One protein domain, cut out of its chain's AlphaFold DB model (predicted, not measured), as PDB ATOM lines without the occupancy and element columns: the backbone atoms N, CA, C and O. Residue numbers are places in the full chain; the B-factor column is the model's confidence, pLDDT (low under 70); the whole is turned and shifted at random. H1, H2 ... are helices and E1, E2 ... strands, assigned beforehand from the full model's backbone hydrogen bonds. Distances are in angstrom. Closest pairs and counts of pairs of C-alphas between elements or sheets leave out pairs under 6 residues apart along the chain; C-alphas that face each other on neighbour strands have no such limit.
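What this domain is: This is residues 3 to 98 of the 100 residues of the protein "Lipase_3 domain-containing protein" of Streptococcus ferus (UniProt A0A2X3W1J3). Two helices, H2 and H3, pack across each other as the core of a flat model, with a short ribbon of two parallel strands, E1 and E2, along one side of them; the long helix H1 makes an arm at one end of this body, loosely placed near the start of H3, and the short H4 sits at the other end. Loops at both ends of H1 stick out, with residues 10 to 18 and 38 to 46 standing free. The printed part has 96 residues with four named helices and two named strands, in the order E1, H1, H2, E2, H3, H4, and its class is mostly helix. It is only just compact, close to loose, with a radius of gyration of the C-alphas of 15.0 A and spans of 42 by 41 by 17 A.

Where its parts are: E1, residues 3 to 5, begins at C-alpha 3, (229.430, 218.662, 199.610). H1, residues 17 to 37, measures 28.8 A from first to last C-alpha and begins at (234.073, 244.443, 195.870). H2, residues 51 to 66, measures 22.3 A. E2 is residues 73 to 76, 10.4 A long. H3, residues 79 to 89, measures 15.5 A. H4, residues 93 to 96, ends at C-alpha 96, (238.878, 210.080, 195.084).

How they stand to each other: E1 and E2 are parallel neighbours, with 14 degrees between their directions; N 5 and O 75 are 2.8 A apart and N 75 and O 3 are 3.0 A apart, within hydrogen-bond range. With H1 and H2 between them they form a strand-helix-strand unit, two parallel neighbour strands joined through helices, with a right-handed crossover. The closest C-alphas of E1 and H3 are those of Phe 5 and Gly 80, 4.5 A apart; those of E2 and H3 are Gly 76 and Ala 84, 6.2 A apart. H2 and H3 touch at a steep tilt of 56 degrees and run the same way, their closest C-alphas being those of Ser 57 and Ala 87, 3.8 A apart. H1 is close to H3 but not clearly touching, the closest C-alphas being those of Leu 24 and Leu 79, 7.7 A apart; H1 and H2 are apart. H4 is close to H2 but not clearly touching, with the C-alphas of Met 64 and Ala 95 closest at 6.2 A. In H1, H2 and H3 every O i to N i+4 pair is within hydrogen-bond range; H4 is too short for such a pair.

The domain as a whole: The C-alphas farthest apart, those of Asp 12 and Pro 41, are 42.5 A apart. The printed part has no cut. The links E1 to H1 and H1 to H2 are long, with 11 and 13 residues. The mean pLDDT of the printed part is 72.5, and residues 7 to 49 are under 70.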
ATOM      1  N   VAL A   3     228.649 217.830 198.690       91.94
ATOM      2  CA  VAL A   3     229.430 218.662 199.610       91.94
ATOM      3  C   VAL A   3     229.635 220.018 198.951       91.94
ATOM      4  O   VAL A   3     230.190 220.102 197.855       91.94
ATOM      5  N   LEU A   4     229.160 221.069 199.618       90.62
ATOM      6  CA  LEU A   4     229.311 222.449 199.174       90.62
ATOM      7  C   LEU A   4     230.339 223.152 200.060       90.62
ATOM      8  O   LEU A   4     230.094 223.391 201.242       90.62
ATOM      9  N   PHE A   5     231.480 223.498 199.474       86.31
ATOM     10  CA  PHE A   5     232.482 224.324 200.126       86.31
ATOM     11  C   PHE A   5     232.053 225.778 200.047       86.31
ATOM     12  O   PHE A   5     231.864 226.343 198.967       86.31
ATOM     13  N   ARG A   6     231.885 226.387 201.219       78.69
ATOM     14  CA  ARG A   6     231.482 227.782 201.318       78.69
ATOM     15  C   ARG A   6     232.596 228.686 200.786       78.69
ATOM     16  O   ARG A   6     233.762 228.512 201.137       78.69
ATOM     17  N   GLY A   7     232.200 229.643 199.950       66.56
ATOM     18  CA  GLY A   7     233.045 230.755 199.527       66.56
ATOM     19  C   GLY A   7     233.306 231.763 200.655       66.56
ATOM     20  O   GLY A   7     232.908 231.550 201.803       66.56
ATOM     21  N   SER A   8     233.943 232.888 200.343       59.00
ATOM     22  CA  SER A   8     234.109 233.991 201.293       59.00
ATOM     23  C   SER A   8     232.762 234.681 201.604       59.00
ATOM     24  O   SER A   8     231.998 235.004 200.700       59.00
ATOM     25  N   ALA A   9     232.485 234.869 202.908       57.06
ATOM     26  CA  ALA A   9     231.306 235.496 203.541       57.06
ATOM     27  C   ALA A   9     229.891 235.010 203.105       57.06
ATOM     28  O   ALA A   9     229.708 234.199 202.205       57.06
ATOM     29  N   GLY A  10     228.857 235.371 203.881       46.97
ATOM     30  CA  GLY A  10     227.433 235.088 203.595       46.97
ATOM     31  C   GLY A  10     226.728 236.309 203.000       46.97
ATOM     32  O   GLY A  10     227.268 237.402 203.150       46.97
ATOM     33  N   PRO A  11     225.550 236.150 202.367       47.34
ATOM     34  CA  PRO A  11     224.912 237.164 201.513       47.34
ATOM     35  C   PRO A  11     224.867 238.582 202.114       47.34
ATOM     36  O   PRO A  11     225.029 239.554 201.384       47.34
ATOM     37  N   ASP A  12     224.782 238.699 203.439       47.25
ATOM     38  CA  ASP A  12     224.629 239.966 204.166       47.25
ATOM     39  C   ASP A  12     225.937 240.769 204.360       47.25
ATOM     40  O   ASP A  12     225.897 241.918 204.792       47.25
ATOM     41  N   LYS A  13     227.111 240.190 204.060       45.56
ATOM     42  CA  LYS A  13     228.431 240.866 204.138       45.56
ATOM     43  C   LYS A  13     229.257 240.777 202.841       45.56
ATOM     44  O   LYS A  13     230.424 241.146 202.835       45.56
ATOM     45  N   VAL A  14     228.669 240.258 201.757       49.28
ATOM     46  CA  VAL A  14     229.349 239.872 200.494       49.28
ATOM     47  C   VAL A  14     229.318 240.967 199.416       49.28
ATOM     48  O   VAL A  14     229.929 240.812 198.362       49.28
ATOM     49  N   LEU A  15     228.638 242.091 199.653       49.03
ATOM     50  CA  LEU A  15     228.358 243.084 198.605       49.03
ATOM     51  C   LEU A  15     229.436 244.158 198.390       49.03
ATOM     52  O   LEU A  15     229.244 245.018 197.537       49.03
ATOM     53  N   THR A  16     230.566 244.126 199.096       52.94
ATOM     54  CA  THR A  16     231.676 245.049 198.808       52.94
ATOM     55  C   THR A  16     232.730 244.357 197.952       52.94
ATOM     56  O   THR A  16     233.298 243.346 198.375       52.94
ATOM     57  N   GLU A  17     232.995 244.903 196.760       55.84
ATOM     58  CA  GLU A  17     234.073 244.443 195.870       55.84
ATOM     59  C   GLU A  17     235.428 244.410 196.583       55.84
ATOM     60  O   GLU A  17     236.160 243.444 196.405       55.84
ATOM     61  N   ASP A  18     235.701 245.362 197.479       52.97
ATOM     62  CA  ASP A  18     236.960 245.444 198.232       52.97
ATOM     63  C   ASP A  18     237.239 244.194 199.076       52.97
ATOM     64  O   ASP A  18     238.336 243.656 199.042       52.97
ATOM     65  N   PHE A  19     236.234 243.638 199.760       53.38
ATOM     66  CA  PHE A  19     236.417 242.407 200.543       53.38
ATOM     67  C   PHE A  19     236.630 241.178 199.651       53.38
ATOM     68  O   PHE A  19     237.353 240.250 200.020       53.38
ATOM     69  N   ARG A  20     235.994 241.151 198.472       54.16
ATOM     70  CA  ARG A  20     236.221 240.089 197.487       54.16
ATOM     71  C   ARG A  20     237.617 240.208 196.888       54.16
ATOM     72  O   ARG A  20     238.251 239.174 196.741       54.16
ATOM     73  N   ASN A  21     238.079 241.417 196.587       56.50
ATOM     74  CA  ASN A  21     239.371 241.684 195.965       56.50
ATOM     75  C   ASN A  21     240.526 241.500 196.950       56.50
ATOM     76  O   ASN A  21     241.418 240.726 196.643       56.50
ATOM     77  N   ASP A  22     240.465 242.061 198.160       53.84
ATOM     78  CA  ASP A  22     241.522 241.903 199.172       53.84
ATOM     79  C   ASP A  22     241.718 240.437 199.567       53.84
ATOM     80  O   ASP A  22     242.837 239.975 199.793       53.84
ATOM     81  N   TRP A  23     240.628 239.675 199.657       56.06
ATOM     82  CA  TRP A  23     240.704 238.259 199.977       56.06
ATOM     83  C   TRP A  23     241.121 237.421 198.749       56.06
ATOM     84  O   TRP A  23     241.993 236.570 198.886       56.06
ATOM     85  N   LEU A  24     240.585 237.691 197.546       55.25
ATOM     86  CA  LEU A  24     240.946 236.989 196.301       55.25
ATOM     87  C   LEU A  24     242.387 237.269 195.866       55.25
ATOM     88  O   LEU A  24     243.052 236.332 195.448       55.25
ATOM     89  N   GLU A  25     242.879 238.505 195.957       54.19
ATOM     90  CA  GLU A  25     244.269 238.855 195.640       54.19
ATOM     91  C   GLU A  25     245.231 238.183 196.616       54.19
ATOM     92  O   GLU A  25     246.208 237.580 196.175       54.19
ATOM     93  N   ASN A  26     244.936 238.183 197.920       55.69
ATOM     94  CA  ASN A  26     245.778 237.490 198.898       55.69
ATOM     95  C   ASN A  26     245.767 235.963 198.704       55.69
ATOM     96  O   ASN A  26     246.829 235.339 198.765       55.69
ATOM     97  N   ASP A  27     244.612 235.360 198.407       56.31
ATOM     98  CA  ASP A  27     244.506 233.915 198.157       56.31
ATOM     99  C   ASP A  27     245.068 233.509 196.789       56.31
ATOM    100  O   ASP A  27     245.672 232.447 196.677       56.31
ATOM    101  N   MET A  28     244.959 234.350 195.755       52.44
ATOM    102  CA  MET A  28     245.662 234.141 194.486       52.44
ATOM    103  C   MET A  28     247.166 234.263 194.669       52.44
ATOM    104  O   MET A  28     247.887 233.485 194.065       52.44
ATOM    105  N   VAL A  29     247.664 235.198 195.478       52.12
ATOM    106  CA  VAL A  29     249.101 235.317 195.755       52.12
ATOM    107  C   VAL A  29     249.600 234.111 196.552       52.12
ATOM    108  O   VAL A  29     250.681 233.611 196.250       52.12
ATOM    109  N   LEU A  30     248.820 233.583 197.499       57.47
ATOM    110  CA  LEU A  30     249.118 232.333 198.211       57.47
ATOM    111  C   LEU A  30     249.034 231.104 197.304       57.47
ATOM    112  O   LEU A  30     249.938 230.279 197.322       57.47
ATOM    113  N   ALA A  31     248.003 230.986 196.472       56.09
ATOM    114  CA  ALA A  31     247.861 229.887 195.524       56.09
ATOM    115  C   ALA A  31     248.932 229.943 194.431       56.09
ATOM    116  O   ALA A  31     249.503 228.918 194.073       56.09
ATOM    117  N   ASN A  32     249.257 231.140 193.942       51.31
ATOM    118  CA  ASN A  32     250.343 231.363 193.001       51.31
ATOM    119  C   ASN A  32     251.693 231.102 193.671       51.31
ATOM    120  O   ASN A  32     252.551 230.527 193.017       51.31
ATOM    121  N   ARG A  33     251.883 231.430 194.961       53.81
ATOM    122  CA  ARG A  33     253.060 231.017 195.750       53.81
ATOM    123  C   ARG A  33     253.139 229.505 195.900       53.81
ATOM    124  O   ARG A  33     254.171 228.963 195.568       53.81
ATOM    125  N   ILE A  34     252.071 228.809 196.280       53.31
ATOM    126  CA  ILE A  34     252.044 227.337 196.354       53.31
ATOM    127  C   ILE A  34     252.369 226.717 194.982       53.31
ATOM    128  O   ILE A  34     253.172 225.792 194.896       53.31
ATOM    129  N   TRP A  35     251.813 227.266 193.897       51.69
ATOM    130  CA  TRP A  35     252.092 226.831 192.522       51.69
ATOM    131  C   TRP A  35     253.542 227.128 192.095       51.69
ATOM    132  O   TRP A  35     254.193 226.303 191.457       51.69
ATOM    133  N   THR A  36     254.081 228.313 192.400       50.50
ATOM    134  CA  THR A  36     255.461 228.693 192.032       50.50
ATOM    135  C   THR A  36     256.516 228.073 192.946       50.50
ATOM    136  O   THR A  36     257.623 227.794 192.488       50.50
ATOM    137  N   GLU A  37     256.186 227.772 194.197       48.97
ATOM    138  CA  GLU A  37     257.033 227.035 195.137       48.97
ATOM    139  C   GLU A  37     257.084 225.539 194.833       48.97
ATOM    140  O   GLU A  37     258.106 224.917 195.094       48.97
ATOM    141  N   GLU A  38     256.096 224.968 194.135       50.19
ATOM    142  CA  GLU A  38     256.257 223.651 193.495       50.19
ATOM    143  C   GLU A  38     257.483 223.623 192.548       50.19
ATOM    144  O   GLU A  38     258.072 222.568 192.305       50.19
ATOM    145  N   LYS A  39     257.929 224.794 192.060       46.50
ATOM    146  CA  LYS A  39     259.127 224.962 191.221       46.50
ATOM    147  C   LYS A  39     260.390 225.405 191.975       46.50
ATOM    148  O   LYS A  39     261.440 225.482 191.339       46.50
ATOM    149  N   THR A  40     260.346 225.693 193.282       42.75
ATOM    150  CA  THR A  40     261.533 226.110 194.063       42.75
ATOM    151  C   THR A  40     261.748 225.249 195.316       42.75
ATOM    152  O   THR A  40     260.804 224.952 196.038       42.75
ATOM    153  N   PRO A  41     262.988 224.819 195.616       44.62
ATOM    154  CA  PRO A  41     263.261 223.832 196.657       44.62
ATOM    155  C   PRO A  41     263.304 224.487 198.047       44.62
ATOM    156  O   PRO A  41     264.359 224.562 198.675       44.62
ATOM    157  N   TYR A  42     262.168 224.968 198.552       47.03
ATOM    158  CA  TYR A  42     262.028 225.203 199.989       47.03
ATOM    159  C   TYR A  42     261.902 223.853 200.716       47.03
ATOM    160  O   TYR A  42     261.413 222.880 200.134       47.03
ATOM    161  N   PRO A  43     262.385 223.732 201.968       45.22
ATOM    162  CA  PRO A  43     262.359 222.466 202.689       45.22
ATOM    163  C   PRO A  43     260.924 221.933 202.761       45.22
ATOM    164  O   PRO A  43     260.040 222.551 203.348       45.22
ATOM    165  N   ARG A  44     260.734 220.752 202.164       48.94
ATOM    166  CA  ARG A  44     259.485 220.017 201.871       48.94
ATOM    167  C   ARG A  44     258.555 219.738 203.070       48.94
ATOM    168  O   ARG A  44     257.551 219.053 202.917       48.94
ATOM    169  N   ASN A  45     258.899 220.235 204.256       47.28
ATOM    170  CA  ASN A  45     258.318 219.858 205.543       47.28
ATOM    171  C   ASN A  45     257.434 220.947 206.168       47.28
ATOM    172  O   ASN A  45     256.955 220.759 207.284       47.28
ATOM    173  N   TYR A  46     257.213 222.074 205.489       47.62
ATOM    174  CA  TYR A  46     256.251 223.076 205.933       47.62
ATOM    175  C   TYR A  46     255.045 223.030 205.003       47.62
ATOM    176  O   TYR A  46     255.098 223.507 203.873       47.62
ATOM    177  N   ASP A  47     253.965 222.399 205.461       55.53
ATOM    178  CA  ASP A  47     252.677 222.525 204.793       55.53
ATOM    179  C   ASP A  47     252.310 224.019 204.805       55.53
ATOM    180  O   ASP A  47     252.108 224.617 205.862       55.53
ATOM    181  N   GLN A  48     252.310 224.646 203.632       58.88
ATOM    182  CA  GLN A  48     252.004 226.070 203.472       58.88
ATOM    183  C   GLN A  48     250.510 226.335 203.271       58.88
ATOM    184  O   GLN A  48     250.099 227.472 203.042       58.88
ATOM    185  N   SER A  49     249.676 225.295 203.343       64.44
ATOM    186  CA  SER A  49     248.236 225.471 203.229       64.44
ATOM    187  C   SER A  49     247.681 226.313 204.378       64.44
ATOM    188  O   SER A  49     248.104 226.221 205.536       64.44
ATOM    189  N   THR A  50     246.699 227.150 204.052       72.69
ATOM    190  CA  THR A  50     245.980 227.928 205.057       72.69
ATOM    191  C   THR A  50     245.179 226.990 205.966       72.69
ATOM    192  O   THR A  50     244.774 225.890 205.572       72.69
ATOM    193  N   ALA A  51     244.883 227.429 207.193       77.62
ATOM    194  CA  ALA A  51     244.057 226.652 208.124       77.62
ATOM    195  C   ALA A  51     242.682 226.279 207.530       77.62
ATOM    196  O   ALA A  51     242.119 225.238 207.865       77.62
ATOM    197  N   GLN A  52     242.162 227.100 206.613       74.06
ATOM    198  CA  GLN A  52     240.904 226.847 205.921       74.06
ATOM    199  C   GLN A  52     240.995 225.688 204.922       74.06
ATOM    200  O   GLN A  52     240.101 224.843 204.901       74.06
ATOM    201  N   LEU A  53     242.080 225.611 204.145       81.75
ATOM    202  CA  LEU A  53     242.323 224.513 203.206       81.75
ATOM    203  C   LEU A  53     242.468 223.177 203.951       81.75
ATOM    204  O   LEU A  53     241.858 222.176 203.565       81.75
ATOM    205  N   ARG A  54     243.188 223.172 205.081       83.62
ATOM    206  CA  ARG A  54     243.291 221.990 205.958       83.62
ATOM    207  C   ARG A  54     241.940 221.571 206.518       83.62
ATOM    208  O   ARG A  54     241.556 220.415 206.379       83.62
ATOM    209  N   ALA A  55     241.182 222.516 207.073       85.44
ATOM    210  CA  ALA A  55     239.855 222.237 207.616       85.44
ATOM    211  C   ALA A  55     238.896 221.683 206.547       85.44
ATOM    212  O   ALA A  55     238.119 220.768 206.822       85.44
ATOM    213  N   ALA A  56     238.972 222.198 205.315       88.06
ATOM    214  CA  ALA A  56     238.221 221.685 204.175       88.06
ATOM    215  C   ALA A  56     238.608 220.235 203.832       88.06
ATOM    216  O   ALA A  56     237.727 219.387 203.655       88.06
ATOM    217  N   SER A  57     239.910 219.941 203.791       91.94
ATOM    218  CA  SER A  57     240.444 218.593 203.568       91.94
ATOM    219  C   SER A  57     239.992 217.603 204.641       91.94
ATOM    220  O   SER A  57     239.453 216.540 204.321       91.94
ATOM    221  N   ASP A  58     240.126 217.968 205.916       94.25
ATOM    222  CA  ASP A  58     239.742 217.122 207.046       94.25
ATOM    223  C   ASP A  58     238.239 216.839 207.062       94.25
ATOM    224  O   ASP A  58     237.811 215.697 207.270       94.25
ATOM    225  N   ALA A  59     237.422 217.861 206.787       94.31
ATOM    226  CA  ALA A  59     235.977 217.719 206.697       94.31
ATOM    227  C   ALA A  59     235.577 216.747 205.579       94.31
ATOM    228  O   ALA A  59     234.784 215.829 205.818       94.31
ATOM    229  N   LEU A  60     236.157 216.891 204.382       95.38
ATOM    230  CA  LEU A  60     235.878 215.984 203.271       95.38
ATOM    231  C   LEU A  60     236.327 214.559 203.588       95.38
ATOM    232  O   LEU A  60     235.550 213.621 203.422       95.38
ATOM    233  N   ASN A  61     237.542 214.384 204.111       95.81
ATOM    234  CA  ASN A  61     238.059 213.078 204.511       95.81
ATOM    235  C   ASN A  61     237.151 212.396 205.546       95.81
ATOM    236  O   ASN A  61     236.873 211.198 205.435       95.81
ATOM    237  N   LYS A  62     236.643 213.147 206.530       96.62
ATOM    238  CA  LYS A  62     235.688 212.635 207.520       96.62
ATOM    239  C   LYS A  62     234.384 212.189 206.860       96.62
ATOM    240  O   LYS A  62     233.960 211.061 207.096       96.62
ATOM    241  N   ILE A  63     233.802 213.007 205.981       95.38
ATOM    242  CA  ILE A  63     232.589 212.656 205.221       95.38
ATOM    243  C   ILE A  63     232.811 211.369 204.415       95.38
ATOM    244  O   ILE A  63     232.000 210.443 204.480       95.38
ATOM    245  N   MET A  64     233.939 211.260 203.712       95.69
ATOM    246  CA  MET A  64     234.266 210.094 202.887       95.69
ATOM    247  C   MET A  64     234.451 208.808 203.703       95.69
ATOM    248  O   MET A  64     234.189 207.724 203.170       95.69
ATOM    249  N   LYS A  65     234.889 208.915 204.965       95.31
ATOM    250  CA  LYS A  65     234.987 207.798 205.920       95.31
ATOM    251  C   LYS A  65     233.629 207.427 206.512       95.31
ATOM    252  O   LYS A  65     233.321 206.244 206.596       95.31
ATOM    253  N   THR A  66     232.820 208.415 206.890       96.88
ATOM    254  CA  THR A  66     231.473 208.202 207.439       96.88
ATOM    255  C   THR A  66     230.535 207.567 206.412       96.88
ATOM    256  O   THR A  66     229.722 206.719 206.765       96.88
ATOM    257  N   TYR A  67     230.684 207.920 205.133       95.56
ATOM    258  CA  TYR A  67     229.859 207.408 204.040       95.56
ATOM    259  C   TYR A  67     230.713 206.649 203.007       95.56
ATOM    260  O   TYR A  67     230.935 207.145 201.898       95.56
ATOM    261  N   PRO A  68     231.212 205.437 203.324       94.31
ATOM    262  CA  PRO A  68     232.222 204.738 202.518       94.31
ATOM    263  C   PRO A  68     231.712 204.230 201.159       94.31
ATOM    264  O   PRO A  68     232.515 204.001 200.255       94.31
ATOM    265  N   ASN A  69     230.392 204.097 200.993       94.50
ATOM    266  CA  ASN A  69     229.760 203.586 199.770       94.50
ATOM    267  C   ASN A  69     229.063 204.681 198.948       94.50
ATOM    268  O   ASN A  69     228.490 204.407 197.894       94.50
ATOM    269  N   SER A  70     229.084 205.930 199.416       94.50
ATOM    270  CA  SER A  70     228.410 207.028 198.731       94.50
ATOM    271  C   SER A  70     229.293 207.647 197.654       94.50
ATOM    272  O   SER A  70     230.491 207.847 197.852       94.50
ATOM    273  N   LYS A  71     228.657 207.989 196.528       95.88
ATOM    274  CA  LYS A  71     229.190 208.926 195.536       95.88
ATOM    275  C   LYS A  71     228.973 210.356 196.035       95.88
ATOM    276  O   LYS A  71     227.893 210.666 196.565       95.88
ATOM    277  N   VAL A  72     229.988 211.200 195.876       94.69
ATOM    278  CA  VAL A  72     230.006 212.574 196.384       94.69
ATOM    279  C   VAL A  72     230.218 213.547 195.235       94.69
ATOM    280  O   VAL A  72     231.224 213.459 194.546       94.69
ATOM    281  N   ASN A  73     229.281 214.473 195.049       95.00
ATOM    282  CA  ASN A  73     229.468 215.609 194.152       95.00
ATOM    283  C   ASN A  73     230.114 216.745 194.948       95.00
ATOM    284  O   ASN A  73     229.647 217.060 196.053       95.00
ATOM    285  N   LEU A  74     231.162 217.344 194.397       91.56
ATOM    286  CA  LEU A  74     231.907 218.426 195.032       91.56
ATOM    287  C   LEU A  74     231.641 219.747 194.318       91.56
ATOM    288  O   LEU A  74     231.855 219.866 193.116       91.56
ATOM    289  N   TYR A  75     231.219 220.756 195.077       87.81
ATOM    290  CA  TYR A  75     231.040 222.108 194.561       87.81
ATOM    291  C   TYR A  75     231.667 223.133 195.485       87.81
ATOM    292  O   TYR A  75     231.721 222.966 196.703       87.81
ATOM    293  N   GLY A  76     232.072 224.241 194.890       84.44
ATOM    294  CA  GLY A  76     232.528 225.417 195.597       84.44
ATOM    295  C   GLY A  76     232.454 226.619 194.673       84.44
ATOM    296  O   GLY A  76     232.540 226.476 193.456       84.44
ATOM    297  N   HIS A  77     232.239 227.794 195.252       81.00
ATOM    298  CA  HIS A  77     232.260 229.057 194.525       81.00
ATOM    299  C   HIS A  77     233.346 229.959 195.106       81.00
ATOM    300  O   HIS A  77     233.500 230.010 196.331       81.00
ATOM    301  N   SER A  78     234.063 230.691 194.245       75.00
ATOM    302  CA  SER A  78     235.200 231.536 194.637       75.00
ATOM    303  C   SER A  78     236.206 230.712 195.467       75.00
ATOM    304  O   SER A  78     236.662 229.669 195.001       75.00
ATOM    305  N   LEU A  79     236.473 231.094 196.714       73.19
ATOM    306  CA  LEU A  79     237.254 230.327 197.692       73.19
ATOM    307  C   LEU A  79     236.837 228.863 197.842       73.19
ATOM    308  O   LEU A  79     237.662 227.969 198.016       73.19
ATOM    309  N   GLY A  80     235.532 228.603 197.766       78.88
ATOM    310  CA  GLY A  80     235.000 227.255 197.878       78.88
ATOM    311  C   GLY A  80     235.617 226.319 196.839       78.88
ATOM    312  O   GLY A  80     235.826 225.145 197.130       78.88
ATOM    313  N   SER A  81     235.958 226.832 195.653       80.56
ATOM    314  CA  SER A  81     236.593 226.049 194.591       80.56
ATOM    315  C   SER A  81     238.017 225.632 194.953       80.56
ATOM    316  O   SER A  81     238.400 224.499 194.671       80.56
ATOM    317  N   MET A  82     238.792 226.508 195.601       81.38
ATOM    318  CA  MET A  82     240.136 226.174 196.087       81.38
ATOM    319  C   MET A  82     240.078 225.166 197.232       81.38
ATOM    320  O   MET A  82     240.787 224.163 197.200       81.38
ATOM    321  N   ASN A  83     239.164 225.368 198.185       84.38
ATOM    322  CA  ASN A  83     238.906 224.408 199.259       84.38
ATOM    323  C   ASN A  83     238.552 223.020 198.705       84.38
ATOM    324  O   ASN A  83     239.100 222.021 199.162       84.38
ATOM    325  N   ALA A  84     237.676 222.959 197.699       87.56
ATOM    326  CA  ALA A  84     237.283 221.710 197.055       87.56
ATOM    327  C   ALA A  84     238.472 221.018 196.366       87.56
ATOM    328  O   ALA A  84     238.669 219.819 196.554       87.56
ATOM    329  N   GLN A  85     239.280 221.765 195.607       86.06
ATOM    330  CA  GLN A  85     240.445 221.220 194.901       86.06
ATOM    331  C   GLN A  85     241.526 220.727 195.867       86.06
ATOM    332  O   GLN A  85     241.995 219.599 195.733       86.06
ATOM    333  N   TYR A  86     241.873 221.526 196.878       85.31
ATOM    334  CA  TYR A  86     242.853 221.137 197.890       85.31
ATOM    335  C   TYR A  86     242.380 219.927 198.705       85.31
ATOM    336  O   TYR A  86     243.146 218.994 198.946       85.31
ATOM    337  N   ALA A  87     241.105 219.900 199.104       90.12
ATOM    338  CA  ALA A  87     240.532 218.763 199.814       90.12
ATOM    339  C   ALA A  87     240.545 217.493 198.954       90.12
ATOM    340  O   ALA A  87     240.882 216.422 199.450       90.12
ATOM    341  N   MET A  88     240.226 217.612 197.661       91.38
ATOM    342  CA  MET A  88     240.254 216.503 196.709       91.38
ATOM    343  C   MET A  88     241.673 215.959 196.489       91.38
ATOM    344  O   MET A  88     241.847 214.742 196.460       91.38
ATOM    345  N   ALA A  89     242.681 216.834 196.398       87.56
ATOM    346  CA  ALA A  89     244.087 216.447 196.249       87.56
ATOM    347  C   ALA A  89     244.620 215.640 197.447       87.56
ATOM    348  O   ALA A  89     245.513 214.811 197.289       87.56
ATOM    349  N   ASN A  90     244.040 215.840 198.633       88.75
ATOM    350  CA  ASN A  90     244.417 215.158 199.874       88.75
ATOM    351  C   ASN A  90     243.552 213.926 200.205       88.75
ATOM    352  O   ASN A  90     243.634 213.376 201.309       88.75
ATOM    353  N   LEU A  91     242.696 213.477 199.283       92.81
ATOM    354  CA  LEU A  91     241.942 212.236 199.449       92.81
ATOM    355  C   LEU A  91     242.789 211.008 199.107       92.81
ATOM    356  O   LEU A  91     243.617 211.016 198.199       92.81
ATOM    357  N   SER A  92     242.501 209.883 199.768       93.00
ATOM    358  CA  SER A  92     243.009 208.585 199.312       93.00
ATOM    359  C   SER A  92     242.420 208.221 197.947       93.00
ATOM    360  O   SER A  92     241.283 208.580 197.637       93.00
ATOM    361  N   GLN A  93     243.131 207.419 197.153       91.88
ATOM    362  CA  GLN A  93     242.680 207.017 195.813       91.88
ATOM    363  C   GLN A  93     241.291 206.347 195.819       91.88
ATOM    364  O   GLN A  93     240.467 206.585 194.936       91.88
ATOM    365  N   LYS A  94     240.985 205.564 196.866       92.88
ATOM    366  CA  LYS A  94     239.662 204.950 197.084       92.88
ATOM    367  C   LYS A  94     238.565 205.979 197.389       92.88
ATOM    368  O   LYS A  94     237.397 205.755 197.075       92.88
ATOM    369  N   ALA A  95     238.891 207.070 198.078       93.62
ATOM    370  CA  ALA A  95     237.945 208.160 198.284       93.62
ATOM    371  C   ALA A  95     237.778 208.975 196.995       93.62
ATOM    372  O   ALA A  95     236.647 209.220 196.585       93.62
ATOM    373  N   LEU A  96     238.877 209.302 196.318       93.00
ATOM    374  CA  LEU A  96     238.878 210.080 195.084       93.00
ATOM    375  C   LEU A  96     238.032 209.437 193.975       93.00
ATOM    376  O   LEU A  96     237.265 210.131 193.321       93.00
ATOM    377  N   SER A  97     238.067 208.108 193.824       95.25
ATOM    378  CA  SER A  97     237.260 207.390 192.817       95.25
ATOM    379  C   SER A  97     235.739 207.506 193.002       95.25
ATOM    380  O   SER A  97     234.967 207.088 192.137       95.25
ATOM    381  N   ARG A  98     235.289 208.047 194.140       95.19
ATOM    382  CA  ARG A  98     233.872 208.263 194.461       95.19
ATOM    383  C   ARG A  98     233.439 209.720 194.304       95.19
ATOM    384  O   ARG A  98     232.248 209.996 194.472       95.19
TER     385      ARG A  98